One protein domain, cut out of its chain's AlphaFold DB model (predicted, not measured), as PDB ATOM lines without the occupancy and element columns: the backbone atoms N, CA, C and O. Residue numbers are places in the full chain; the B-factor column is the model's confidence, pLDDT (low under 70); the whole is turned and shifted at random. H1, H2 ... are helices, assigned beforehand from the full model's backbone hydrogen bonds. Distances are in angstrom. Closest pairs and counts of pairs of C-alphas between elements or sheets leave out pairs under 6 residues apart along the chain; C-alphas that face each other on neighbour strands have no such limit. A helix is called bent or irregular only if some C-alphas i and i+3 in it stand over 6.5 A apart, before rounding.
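AT A GLANCE: This is residues 415 to 500 of the 607 residues of the protein "Hypothetical protein" of Guillardia theta (UniProt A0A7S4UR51). What shape do these coordinates draw? They draw an up-and-down bundle of four helices, H1, H2, H3 and H5, each running against the one before it, with H1 and H3 in the middle and H2 and H5 on opposite sides of them. H3 runs on past H1 at one end, where the short H4 makes the turn back from H3 to H5. What is it made of, and how large is it? The printed part has 86 residues with five named helices in the order H1, H2, H3, H4, H5, no named strand, and the class all helix. It is compact, with a radius of gyration of the C-alphas of 13.0 A and spans of 39 by 27 by 17 A.

IN THESE COORDINATES: Where do the first helices lie? H1 is residues 421 to 433, 18.4 A long, and its C-alpha 421 is at (17.204, 27.787, -9.355). H2 is residues 437 to 447, 15.2 A. What follows them? H3 is residues 452 to 471, 27.6 A, with C-alpha 471 at (14.925, 62.022, -14.362). H4 is residues 475 to 481, and H5 is residues 484 to 500, 24.6 A, ending with C-alpha 500 at (29.108, 22.835, -10.555). Is any helix uneven? H3 is irregular, with C-alphas 454 and 457 7.6 A apart, and has a kink of 29 degrees near residue 459. H4 is only just irregular, with C-alphas 476 and 479 6.6 A apart.

HOW THE PARTS SIT: What does H1 touch? With residues 428 to 432 alone it touches H2, its partner in a helical hairpin, at a shallow tilt of 31 degrees, opposite ways; the closest C-alphas, of Cys 431 and Ser 439, are 4.9 A apart. It touches H3 the same way at 15 degrees, closest at the C-alphas of Val 432 and Ala 458, 6.7 A, and H5 opposite ways at 12 degrees, closest at those of Lys 425 and Leu 491, 7.3 A. What else does H3 meet? It forms a helical hairpin with H2, closest at the C-alphas of Leu 443 and Leu 459, 5.9 A. With residues 454 to 461 alone it touches H5, closest at the C-alphas of Ala 458 and Val 487, 6.0 A. Which parts do not join in? H2 and H5 are apart, and H4 is close to H3 but not clearly touching it, with the C-alphas of Phe 465 and Ala 478 closest at 7.0 A. Do the backbones pair? Every O i to N i+4 pair is within hydrogen-bond range in H1, H2 and H5; H3 has 14 of 16, and H4 has 0 of 3 but 2 of 4 O i to N i+3 pairs.

THE WHOLE: How far does it reach? The two C-alphas farthest apart, of Glu 471 and Arg 500, are 41.8 A apart. Are there cuts or long links? The printed part has no cut, and the four links between its helices are tight. Where is confidence low? The mean pLDDT of the printed part is 72.7, and residues 415 to 416 and 467 to 500 are under 70.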
ATOM      1  N   GLY A 415       4.300  30.272  -0.319       66.75
ATOM      2  CA  GLY A 415       4.706  31.477  -1.045       66.75
ATOM      3  C   GLY A 415       6.086  32.013  -0.657       66.75
ATOM      4  O   GLY A 415       6.391  33.169  -0.926       66.75
ATOM      5  N   SER A 416       6.903  31.209   0.025       67.38
ATOM      6  CA  SER A 416       8.106  31.669   0.729       67.38
ATOM      7  C   SER A 416       9.410  31.203   0.085       67.38
ATOM      8  O   SER A 416      10.436  31.872   0.217       67.38
ATOM      9  N   ASN A 417       9.384  30.075  -0.628       77.50
ATOM     10  CA  ASN A 417      10.582  29.474  -1.196       77.50
ATOM     11  C   ASN A 417      10.416  29.192  -2.691       77.50
ATOM     12  O   ASN A 417       9.508  28.467  -3.093       77.50
ATOM     13  N   TRP A 418      11.316  29.738  -3.509       82.69
ATOM     14  CA  TRP A 418      11.300  29.561  -4.961       82.69
ATOM     15  C   TRP A 418      11.862  28.187  -5.353       82.69
ATOM     16  O   TRP A 418      13.021  27.883  -5.065       82.69
ATOM     17  N   LYS A 419      11.042  27.371  -6.025       75.69
ATOM     18  CA  LYS A 419      11.247  25.928  -6.242       75.69
ATOM     19  C   LYS A 419      12.472  25.589  -7.107       75.69
ATOM     20  O   LYS A 419      13.143  24.605  -6.816       75.69
ATOM     21  N   ASP A 420      12.764  26.372  -8.149       80.19
ATOM     22  CA  ASP A 420      13.765  26.040  -9.179       80.19
ATOM     23  C   ASP A 420      14.810  27.158  -9.338       80.19
ATOM     24  O   ASP A 420      14.462  28.328  -9.481       80.19
ATOM     25  N   ASP A 421      16.099  26.825  -9.227       79.25
ATOM     26  CA  ASP A 421      17.204  27.787  -9.355       79.25
ATOM     27  C   ASP A 421      17.426  28.249 -10.799       79.25
ATOM     28  O   ASP A 421      17.781  29.407 -11.005       79.25
ATOM     29  N   ASP A 422      17.233  27.381 -11.788       80.56
ATOM     30  CA  ASP A 422      17.482  27.708 -13.192       80.56
ATOM     31  C   ASP A 422      16.340  28.547 -13.764       80.56
ATOM     32  O   ASP A 422      16.582  29.547 -14.443       80.56
ATOM     33  N   GLU A 423      15.103  28.233 -13.382       82.50
ATOM     34  CA  GLU A 423      13.945  29.040 -13.771       82.50
ATOM     35  C   GLU A 423      13.989  30.442 -13.145       82.50
ATOM     36  O   GLU A 423      13.721  31.437 -13.818       82.50
ATOM     37  N   VAL A 424      14.407  30.557 -11.876       84.94
ATOM     38  CA  VAL A 424      14.602  31.868 -11.234       84.94
ATOM     39  C   VAL A 424      15.648  32.690 -11.978       84.94
ATOM     40  O   VAL A 424      15.422  33.874 -12.218       84.94
ATOM     41  N   LYS A 425      16.776  32.094 -12.378       82.75
ATOM     42  CA  LYS A 425      17.793  32.815 -13.160       82.75
ATOM     43  C   LYS A 425      17.241  33.321 -14.479       82.75
ATOM     44  O   LYS A 425      17.517  34.462 -14.840       82.75
ATOM     45  N   ARG A 426      16.470  32.490 -15.185       83.25
ATOM     46  CA  ARG A 426      15.825  32.878 -16.441       83.25
ATOM     47  C   ARG A 426      14.916  34.091 -16.230       83.25
ATOM     48  O   ARG A 426      15.058  35.072 -16.951       83.25
ATOM     49  N   ILE A 427      14.062  34.056 -15.205       86.88
ATOM     50  CA  ILE A 427      13.181  35.175 -14.837       86.88
ATOM     51  C   ILE A 427      13.995  36.441 -14.541       86.88
ATOM     52  O   ILE A 427      13.687  37.503 -15.079       86.88
ATOM     53  N   VAL A 428      15.050  36.339 -13.723       86.31
ATOM     54  CA  VAL A 428      15.907  37.484 -13.369       86.31
ATOM     55  C   VAL A 428      16.587  38.065 -14.608       86.31
ATOM     56  O   VAL A 428      16.620  39.283 -14.762       86.31
ATOM     57  N   ARG A 429      17.088  37.217 -15.512       83.25
ATOM     58  CA  ARG A 429      17.708  37.653 -16.767       83.25
ATOM     59  C   ARG A 429      16.721  38.428 -17.640       83.25
ATOM     60  O   ARG A 429      17.027  39.549 -18.021       83.25
ATOM     61  N   CYS A 430      15.513  37.904 -17.848       81.12
ATOM     62  CA  CYS A 430      14.465  38.615 -18.587       81.12
ATOM     63  C   CYS A 430      14.088  39.954 -17.927       81.12
ATOM     64  O   CYS A 430      13.893  40.951 -18.616       81.12
ATOM     65  N   CYS A 431      14.030  40.002 -16.591       85.38
ATOM     66  CA  CYS A 431      13.753  41.234 -15.845       85.38
ATOM     67  C   CYS A 431      14.823  42.316 -16.054       85.38
ATOM     68  O   CYS A 431      14.493  43.503 -16.051       85.38
ATOM     69  N   VAL A 432      16.084  41.901 -16.203       81.19
ATOM     70  CA  VAL A 432      17.233  42.772 -16.474       81.19
ATOM     71  C   VAL A 432      17.265  43.216 -17.937       81.19
ATOM     72  O   VAL A 432      17.473  44.397 -18.198       81.19
ATOM     73  N   ASP A 433      17.017  42.299 -18.874       76.50
ATOM     74  CA  ASP A 433      17.020  42.587 -20.313       76.50
ATOM     75  C   ASP A 433      15.874  43.539 -20.708       76.50
ATOM     76  O   ASP A 433      16.014  44.339 -21.633       76.50
ATOM     77  N   SER A 434      14.741  43.488 -19.995       74.31
ATOM     78  CA  SER A 434      13.582  44.372 -20.197       74.31
ATOM     79  C   SER A 434      13.128  45.059 -18.896       74.31
ATOM     80  O   SER A 434      12.118  44.672 -18.297       74.31
ATOM     81  N   PRO A 435      13.826  46.126 -18.455       80.75
ATOM     82  CA  PRO A 435      13.482  46.857 -17.237       80.75
ATOM     83  C   PRO A 435      12.088  47.508 -17.292       80.75
ATOM     84  O   PRO A 435      11.733  48.204 -18.257       80.75
ATOM     85  N   SER A 436      11.299  47.298 -16.236       83.75
ATOM     86  CA  SER A 436       9.957  47.855 -16.028       83.75
ATOM     87  C   SER A 436       9.602  47.919 -14.535       83.75
ATOM     88  O   SER A 436      10.261  47.297 -13.698       83.75
ATOM     89  N   ALA A 437       8.517  48.620 -14.189       84.44
ATOM     90  CA  ALA A 437       7.993  48.626 -12.821       84.44
ATOM     91  C   ALA A 437       7.599  47.212 -12.343       84.44
ATOM     92  O   ALA A 437       7.802  46.857 -11.180       84.44
ATOM     93  N   TRP A 438       7.089  46.368 -13.248       89.25
ATOM     94  CA  TRP A 438       6.746  44.978 -12.936       89.25
ATOM     95  C   TRP A 438       7.982  44.099 -12.743       89.25
ATOM     96  O   TRP A 438       7.987  43.267 -11.837       89.25
ATOM     97  N   SER A 439       9.046  44.299 -13.530       87.38
ATOM     98  CA  SER A 439      10.286  43.535 -13.353       87.38
ATOM     99  C   SER A 439      10.952  43.846 -12.011       87.38
ATOM    100  O   SER A 439      11.408  42.926 -11.329       87.38
ATOM    101  N   LEU A 440      10.893  45.103 -11.553       87.50
ATOM    102  CA  LEU A 440      11.297  45.457 -10.192       87.50
ATOM    103  C   LEU A 440      10.439  44.733  -9.142       87.50
ATOM    104  O   LEU A 440      10.991  44.134  -8.222       87.50
ATOM    105  N   SER A 441       9.111  44.721  -9.300       89.12
ATOM    106  CA  SER A 441       8.202  44.031  -8.369       89.12
ATOM    107  C   SER A 441       8.493  42.526  -8.257       89.12
ATOM    108  O   SER A 441       8.473  41.964  -7.156       89.12
ATOM    109  N   ILE A 442       8.838  41.872  -9.372       89.50
ATOM    110  CA  ILE A 442       9.278  40.468  -9.384       89.50
ATOM    111  C   ILE A 442      10.571  40.307  -8.582       89.50
ATOM    112  O   ILE A 442      10.639  39.440  -7.706       89.50
ATOM    113  N   LEU A 443      11.590  41.135  -8.845       87.94
ATOM    114  CA  LEU A 443      12.865  41.034  -8.131       87.94
ATOM    115  C   LEU A 443      12.709  41.315  -6.635       87.94
ATOM    116  O   LEU A 443      13.359  40.649  -5.834       87.94
ATOM    117  N   GLU A 444      11.826  42.230  -6.233       89.81
ATOM    118  CA  GLU A 444      11.526  42.480  -4.821       89.81
ATOM    119  C   GLU A 444      10.919  41.245  -4.142       89.81
ATOM    120  O   GLU A 444      11.376  40.853  -3.063       89.81
ATOM    121  N   LYS A 445       9.978  40.556  -4.801       88.62
ATOM    122  CA  LYS A 445       9.420  39.284  -4.308       88.62
ATOM    123  C   LYS A 445      10.472  38.173  -4.227       88.62
ATOM    124  O   LYS A 445      10.473  37.409  -3.261       88.62
ATOM    125  N   ILE A 446      11.395  38.082  -5.190       87.00
ATOM    126  CA  ILE A 446      12.512  37.124  -5.116       87.00
ATOM    127  C   ILE A 446      13.474  37.509  -3.984       87.00
ATOM    128  O   ILE A 446      13.938  36.636  -3.249       87.00
ATOM    129  N   SER A 447      13.731  38.805  -3.791       86.81
ATOM    130  CA  SER A 447      14.641  39.313  -2.762       86.81
ATOM    131  C   SER A 447      14.180  39.016  -1.337       86.81
ATOM    132  O   SER A 447      14.999  38.756  -0.460       86.81
ATOM    133  N   ALA A 448      12.861  38.983  -1.126       83.94
ATOM    134  CA  ALA A 448      12.241  38.633   0.145       83.94
ATOM    135  C   ALA A 448      12.336  37.129   0.480       83.94
ATOM    136  O   ALA A 448      11.956  36.717   1.576       83.94
ATOM    137  N   SER A 449      12.827  36.306  -0.450       81.88
ATOM    138  CA  SER A 449      12.978  34.861  -0.283       81.88
ATOM    139  C   SER A 449      14.401  34.453   0.123       81.88
ATOM    140  O   SER A 449      15.305  35.275   0.281       81.88
ATOM    141  N   SER A 450      14.630  33.143   0.233       71.81
ATOM    142  CA  SER A 450      15.956  32.550   0.462       71.81
ATOM    143  C   SER A 450      17.009  32.933  -0.592       71.81
ATOM    144  O   SER A 450      18.200  32.825  -0.302       71.81
ATOM    145  N   LYS A 451      16.585  33.405  -1.777       72.75
ATOM    146  CA  LYS A 451      17.439  33.766  -2.925       72.75
ATOM    147  C   LYS A 451      17.789  35.259  -3.008       72.75
ATOM    148  O   LYS A 451      18.195  35.756  -4.058       72.75
ATOM    149  N   GLY A 452      17.587  36.018  -1.929       73.94
ATOM    150  CA  GLY A 452      17.741  37.471  -1.984       73.94
ATOM    151  C   GLY A 452      19.165  37.978  -2.193       73.94
ATOM    152  O   GLY A 452      19.346  39.054  -2.758       73.94
ATOM    153  N   ARG A 453      20.187  37.199  -1.823       74.25
ATOM    154  CA  ARG A 453      21.590  37.592  -2.050       74.25
ATOM    155  C   ARG A 453      21.990  37.468  -3.515       74.25
ATOM    156  O   ARG A 453      22.824  38.229  -3.986       74.25
ATOM    157  N   GLU A 454      21.399  36.516  -4.218       77.06
ATOM    158  CA  GLU A 454      21.659  36.205  -5.617       77.06
ATOM    159  C   GLU A 454      21.060  37.262  -6.556       77.06
ATOM    160  O   GLU A 454      21.585  37.485  -7.643       77.06
ATOM    161  N   VAL A 455      19.993  37.940  -6.121       82.44
ATOM    162  CA  VAL A 455      19.246  38.924  -6.926       82.44
ATOM    163  C   VAL A 455      19.527  40.376  -6.510       82.44
ATOM    164  O   VAL A 455      19.176  41.298  -7.241       82.44
ATOM    165  N   ALA A 456      20.219  40.600  -5.389       81.31
ATOM    166  CA  ALA A 456      20.478  41.929  -4.824       81.31
ATOM    167  C   ALA A 456      21.039  42.942  -5.841       81.31
ATOM    168  O   ALA A 456      20.520  44.048  -5.947       81.31
ATOM    169  N   ARG A 457      22.038  42.550  -6.646       77.94
ATOM    170  CA  ARG A 457      22.661  43.448  -7.634       77.94
ATOM    171  C   ARG A 457      21.748  43.754  -8.827       77.94
ATOM    172  O   ARG A 457      21.717  44.882  -9.303       77.94
ATOM    173  N   ALA A 458      20.966  42.774  -9.285       81.56
ATOM    174  CA  ALA A 458      19.961  42.993 -10.328       81.56
ATOM    175  C   ALA A 458      18.839  43.931  -9.840       81.56
ATOM    176  O   ALA A 458      18.344  44.768 -10.589       81.56
ATOM    177  N   LEU A 459      18.476  43.824  -8.562       84.62
ATOM    178  CA  LEU A 459      17.495  44.689  -7.916       84.62
ATOM    179  C   LEU A 459      18.020  46.121  -7.731       84.62
ATOM    180  O   LEU A 459      17.287  47.069  -8.000       84.62
ATOM    181  N   GLU A 460      19.282  46.297  -7.332       82.94
ATOM    182  CA  GLU A 460      19.939  47.614  -7.297       82.94
ATOM    183  C   GLU A 460      19.976  48.263  -8.682       82.94
ATOM    184  O   GLU A 460      19.615  49.433  -8.815       82.94
ATOM    185  N   TYR A 461      20.319  47.490  -9.716       81.12
ATOM    186  CA  TYR A 461      20.285  47.965 -11.094       81.12
ATOM    187  C   TYR A 461      18.894  48.465 -11.504       81.12
ATOM    188  O   TYR A 461      18.773  49.581 -12.001       81.12
ATOM    189  N   LEU A 462      17.835  47.678 -11.273       80.50
ATOM    190  CA  LEU A 462      16.476  48.079 -11.653       80.50
ATOM    191  C   LEU A 462      15.984  49.302 -10.873       80.50
ATOM    192  O   LEU A 462      15.309  50.151 -11.451       80.50
ATOM    193  N   ARG A 463      16.352  49.434  -9.592       83.31
ATOM    194  CA  ARG A 463      16.066  50.651  -8.812       83.31
ATOM    195  C   ARG A 463      16.755  51.872  -9.412       83.31
ATOM    196  O   ARG A 463      16.107  52.899  -9.580       83.31
ATOM    197  N   GLY A 464      18.031  51.735  -9.779       78.25
ATOM    198  CA  GLY A 464      18.792  52.776 -10.468       78.25
ATOM    199  C   GLY A 464      18.187  53.142 -11.826       78.25
ATOM    200  O   GLY A 464      18.046  54.320 -12.150       78.25
ATOM    201  N   PHE A 465      17.751  52.139 -12.591       71.81
ATOM    202  CA  PHE A 465      17.094  52.330 -13.882       71.81
ATOM    203  C   PHE A 465      15.767  53.083 -13.749       71.81
ATOM    204  O   PHE A 465      15.513  54.001 -14.525       71.81
ATOM    205  N   GLN A 466      14.941  52.740 -12.757       71.56
ATOM    206  CA  GLN A 466      13.677  53.433 -12.513       71.56
ATOM    207  C   GLN A 466      13.908  54.898 -12.117       71.56
ATOM    208  O   GLN A 466      13.304  55.782 -12.718       71.56
ATOM    209  N   SER A 467      14.853  55.170 -11.207       68.88
ATOM    210  CA  SER A 467      15.214  56.549 -10.848       68.88
ATOM    211  C   SER A 467      15.784  57.348 -12.023       68.88
ATOM    212  O   SER A 467      15.519  58.538 -12.144       68.88
ATOM    213  N   PHE A 468      16.533  56.698 -12.921       62.97
ATOM    214  CA  PHE A 468      17.069  57.346 -14.115       62.97
ATOM    215  C   PHE A 468      15.959  57.711 -15.107       62.97
ATOM    216  O   PHE A 468      15.995  58.791 -15.687       62.97
ATOM    217  N   PHE A 469      14.960  56.841 -15.286       58.81
ATOM    218  CA  PHE A 469      13.819  57.097 -16.170       58.81
ATOM    219  C   PHE A 469      12.917  58.230 -15.670       58.81
ATOM    220  O   PHE A 469      12.407  58.998 -16.487       58.81
ATOM    221  N   ASP A 470      12.769  58.362 -14.349       57.41
ATOM    222  CA  ASP A 470      12.050  59.476 -13.726       57.41
ATOM    223  C   ASP A 470      12.775  60.827 -13.944       57.41
ATOM    224  O   ASP A 470      12.129  61.875 -13.984       57.41
ATOM    225  N   GLU A 471      14.103  60.819 -14.144       55.50
ATOM    226  CA  GLU A 471      14.925  62.022 -14.362       55.50
ATOM    227  C   GLU A 471      15.230  62.333 -15.846       55.50
ATOM    228  O   GLU A 471      15.317  63.507 -16.220       55.50
ATOM    229  N   LYS A 472      15.410  61.320 -16.712       53.12
ATOM    230  CA  LYS A 472      15.733  61.453 -18.149       53.12
ATOM    231  C   LYS A 472      15.161  60.280 -18.982       53.12
ATOM    232  O   LYS A 472      15.590  59.144 -18.810       53.12
ATOM    233  N   PRO A 473      14.311  60.524 -19.999       51.72
ATOM    234  CA  PRO A 473      13.611  59.461 -20.741       51.72
ATOM    235  C   PRO A 473      14.421  58.742 -21.852       51.72
ATOM    236  O   PRO A 473      13.835  58.049 -22.681       51.72
ATOM    237  N   SER A 474      15.752  58.895 -21.932       52.09
ATOM    238  CA  SER A 474      16.569  58.325 -23.029       52.09
ATOM    239  C   SER A 474      17.298  57.034 -22.626       52.09
ATOM    240  O   SER A 474      18.184  57.050 -21.779       52.09
ATOM    241  N   ILE A 475      16.969  55.921 -23.293       49.62
ATOM    242  CA  ILE A 475      17.378  54.542 -22.944       49.62
ATOM    243  C   ILE A 475      18.864  54.247 -23.222       49.62
ATOM    244  O   ILE A 475      19.487  53.472 -22.497       49.62
ATOM    245  N   SER A 476      19.457  54.848 -24.260       50.47
ATOM    246  CA  SER A 476      20.772  54.425 -24.772       50.47
ATOM    247  C   SER A 476      21.966  54.816 -23.894       50.47
ATOM    248  O   SER A 476      23.040  54.249 -24.071       50.47
ATOM    249  N   SER A 477      21.809  55.761 -22.958       48.19
ATOM    250  CA  SER A 477      22.876  56.159 -22.022       48.19
ATOM    251  C   SER A 477      22.822  55.415 -20.681       48.19
ATOM    252  O   SER A 477      23.834  55.327 -19.995       48.19
ATOM    253  N   ALA A 478      21.670  54.840 -20.313       49.50
ATOM    254  CA  ALA A 478      21.447  54.259 -18.986       49.50
ATOM    255  C   ALA A 478      22.170  52.915 -18.775       49.50
ATOM    256  O   ALA A 478      22.660  52.625 -17.686       49.50
ATOM    257  N   THR A 479      22.258  52.076 -19.808       51.66
ATOM    258  CA  THR A 479      22.785  50.703 -19.690       51.66
ATOM    259  C   THR A 479      24.292  50.656 -19.419       51.66
ATOM    260  O   THR A 479      24.743  49.783 -18.677       51.66
ATOM    261  N   SER A 480      25.058  51.611 -19.960       52.06
ATOM    262  CA  SER A 480      26.506  51.725 -19.731       52.06
ATOM    263  C   SER A 480      26.853  52.415 -18.408       52.06
ATOM    264  O   SER A 480      27.877  52.085 -17.817       52.06
ATOM    265  N   GLU A 481      26.033  53.361 -17.938       54.94
ATOM    266  CA  GLU A 481      26.290  54.115 -16.698       54.94
ATOM    267  C   GLU A 481      25.864  53.351 -15.431       54.94
ATOM    268  O   GLU A 481      26.455  53.542 -14.372       54.94
ATOM    269  N   LEU A 482      24.881  52.446 -15.533       58.72
ATOM    270  CA  LEU A 482      24.311  51.708 -14.395       58.72
ATOM    271  C   LEU A 482      24.917  50.303 -14.176       58.72
ATOM    272  O   LEU A 482      24.399  49.531 -13.371       58.72
ATOM    273  N   GLY A 483      26.001  49.943 -14.876       60.47
ATOM    274  CA  GLY A 483      26.757  48.713 -14.591       60.47
ATOM    275  C   GLY A 483      26.134  47.407 -15.110       60.47
ATOM    276  O   GLY A 483      26.311  46.353 -14.495       60.47
ATOM    277  N   MET A 484      25.433  47.425 -16.253       63.59
ATOM    278  CA  MET A 484      24.819  46.209 -16.824       63.59
ATOM    279  C   MET A 484      25.785  45.049 -17.041       63.59
ATOM    280  O   MET A 484      25.441  43.891 -16.801       63.59
ATOM    281  N   GLU A 485      27.017  45.347 -17.447       63.59
ATOM    282  CA  GLU A 485      28.038  44.323 -17.653       63.59
ATOM    283  C   GLU A 485      28.362  43.541 -16.373       63.59
ATOM    284  O   GLU A 485      28.687  42.356 -16.436       63.59
ATOM    285  N   GLU A 486      28.269  44.175 -15.207       65.75
ATOM    286  CA  GLU A 486      28.576  43.560 -13.914       65.75
ATOM    287  C   GLU A 486      27.430  42.669 -13.428       65.75
ATOM    288  O   GLU A 486      27.681  41.588 -12.893       65.75
ATOM    289  N   VAL A 487      26.179  43.061 -13.693       64.69
ATOM    290  CA  VAL A 487      24.994  42.217 -13.462       64.69
ATOM    291  C   VAL A 487      25.049  40.964 -14.344       64.69
ATOM    292  O   VAL A 487      24.868  39.849 -13.853       64.69
ATOM    293  N   CYS A 488      25.377  41.115 -15.631       68.12
ATOM    294  CA  CYS A 488      25.529  39.991 -16.560       68.12
ATOM    295  C   CYS A 488      26.679  39.046 -16.163       68.12
ATOM    296  O   CYS A 488      26.538  37.822 -16.271       68.12
ATOM    297  N   LYS A 489      27.800  39.584 -15.659       69.31
ATOM    298  CA  LYS A 489      28.910  38.788 -15.099       69.31
ATOM    299  C   LYS A 489      28.465  37.989 -13.870       69.31
ATOM    300  O   LYS A 489      28.752  36.797 -13.793       69.31
ATOM    301  N   ASP A 490      27.726  38.596 -12.945       65.19
ATOM    302  CA  ASP A 490      27.206  37.919 -11.749       65.19
ATOM    303  C   ASP A 490      26.220  36.795 -12.071       65.19
ATOM    304  O   ASP A 490      26.310  35.709 -11.486       65.19
ATOM    305  N   LEU A 491      25.314  37.029 -13.026       65.62
ATOM    306  CA  LEU A 491      24.389  36.010 -13.520       65.62
ATOM    307  C   LEU A 491      25.150  34.833 -14.145       65.62
ATOM    308  O   LEU A 491      24.862  33.678 -13.825       65.62
ATOM    309  N   SER A 492      26.189  35.117 -14.934       69.38
ATOM    310  CA  SER A 492      27.070  34.091 -15.513       69.38
ATOM    311  C   SER A 492      27.826  33.303 -14.427       69.38
ATOM    312  O   SER A 492      27.918  32.078 -14.480       69.38
ATOM    313  N   MET A 493      28.308  33.972 -13.370       66.38
ATOM    314  CA  MET A 493      28.944  33.303 -12.223       66.38
ATOM    315  C   MET A 493      27.959  32.460 -11.399       66.38
ATOM    316  O   MET A 493      28.346  31.475 -10.761       66.38
ATOM    317  N   TRP A 494      26.686  32.851 -11.329       63.03
ATOM    318  CA  TRP A 494      25.642  32.051 -10.685       63.03
ATOM    319  C   TRP A 494      25.293  30.804 -11.512       63.03
ATOM    320  O   TRP A 494      25.092  29.721 -10.946       63.03
ATOM    321  N   GLU A 495      25.284  30.924 -12.839       61.88
ATOM    322  CA  GLU A 495      25.137  29.805 -13.772       61.88
ATOM    323  C   GLU A 495      26.264  28.781 -13.588       61.88
ATOM    324  O   GLU A 495      25.994  27.614 -13.289       61.88
ATOM    325  N   GLU A 496      27.519  29.234 -13.589       63.19
ATOM    326  CA  GLU A 496      28.690  28.375 -13.389       63.19
ATOM    327  C   GLU A 496      28.663  27.658 -12.022       63.19
ATOM    328  O   GLU A 496      28.896  26.450 -11.924       63.19
ATOM    329  N   ARG A 497      28.293  28.366 -10.943       63.53
ATOM    330  CA  ARG A 497      28.123  27.769  -9.602       63.53
ATOM    331  C   ARG A 497      27.013  26.721  -9.551       63.53
ATOM    332  O   ARG A 497      27.087  25.787  -8.752       63.53
ATOM    333  N   SER A 498      25.969  26.870 -10.356       57.94
ATOM    334  CA  SER A 498      24.838  25.941 -10.364       57.94
ATOM    335  C   SER A 498      25.113  24.704 -11.208       57.94
ATOM    336  O   SER A 498      24.780  23.604 -10.770       57.94
ATOM    337  N   GLN A 499      25.819  24.855 -12.330       59.81
ATOM    338  CA  GLN A 499      26.339  23.730 -13.111       59.81
ATOM    339  C   GLN A 499      27.331  22.895 -12.287       59.81
ATOM    340  O   GLN A 499      27.241  21.671 -12.269       59.81
ATOM    341  N   ARG A 500      28.202  23.536 -11.490       58.53
ATOM    342  CA  ARG A 500      29.108  22.835 -10.555       58.53
ATOM    343  C   ARG A 500      28.381  22.059  -9.447       58.53
ATOM    344  O   ARG A 500      28.917  21.063  -8.975       58.53
TER     345      ARG A 500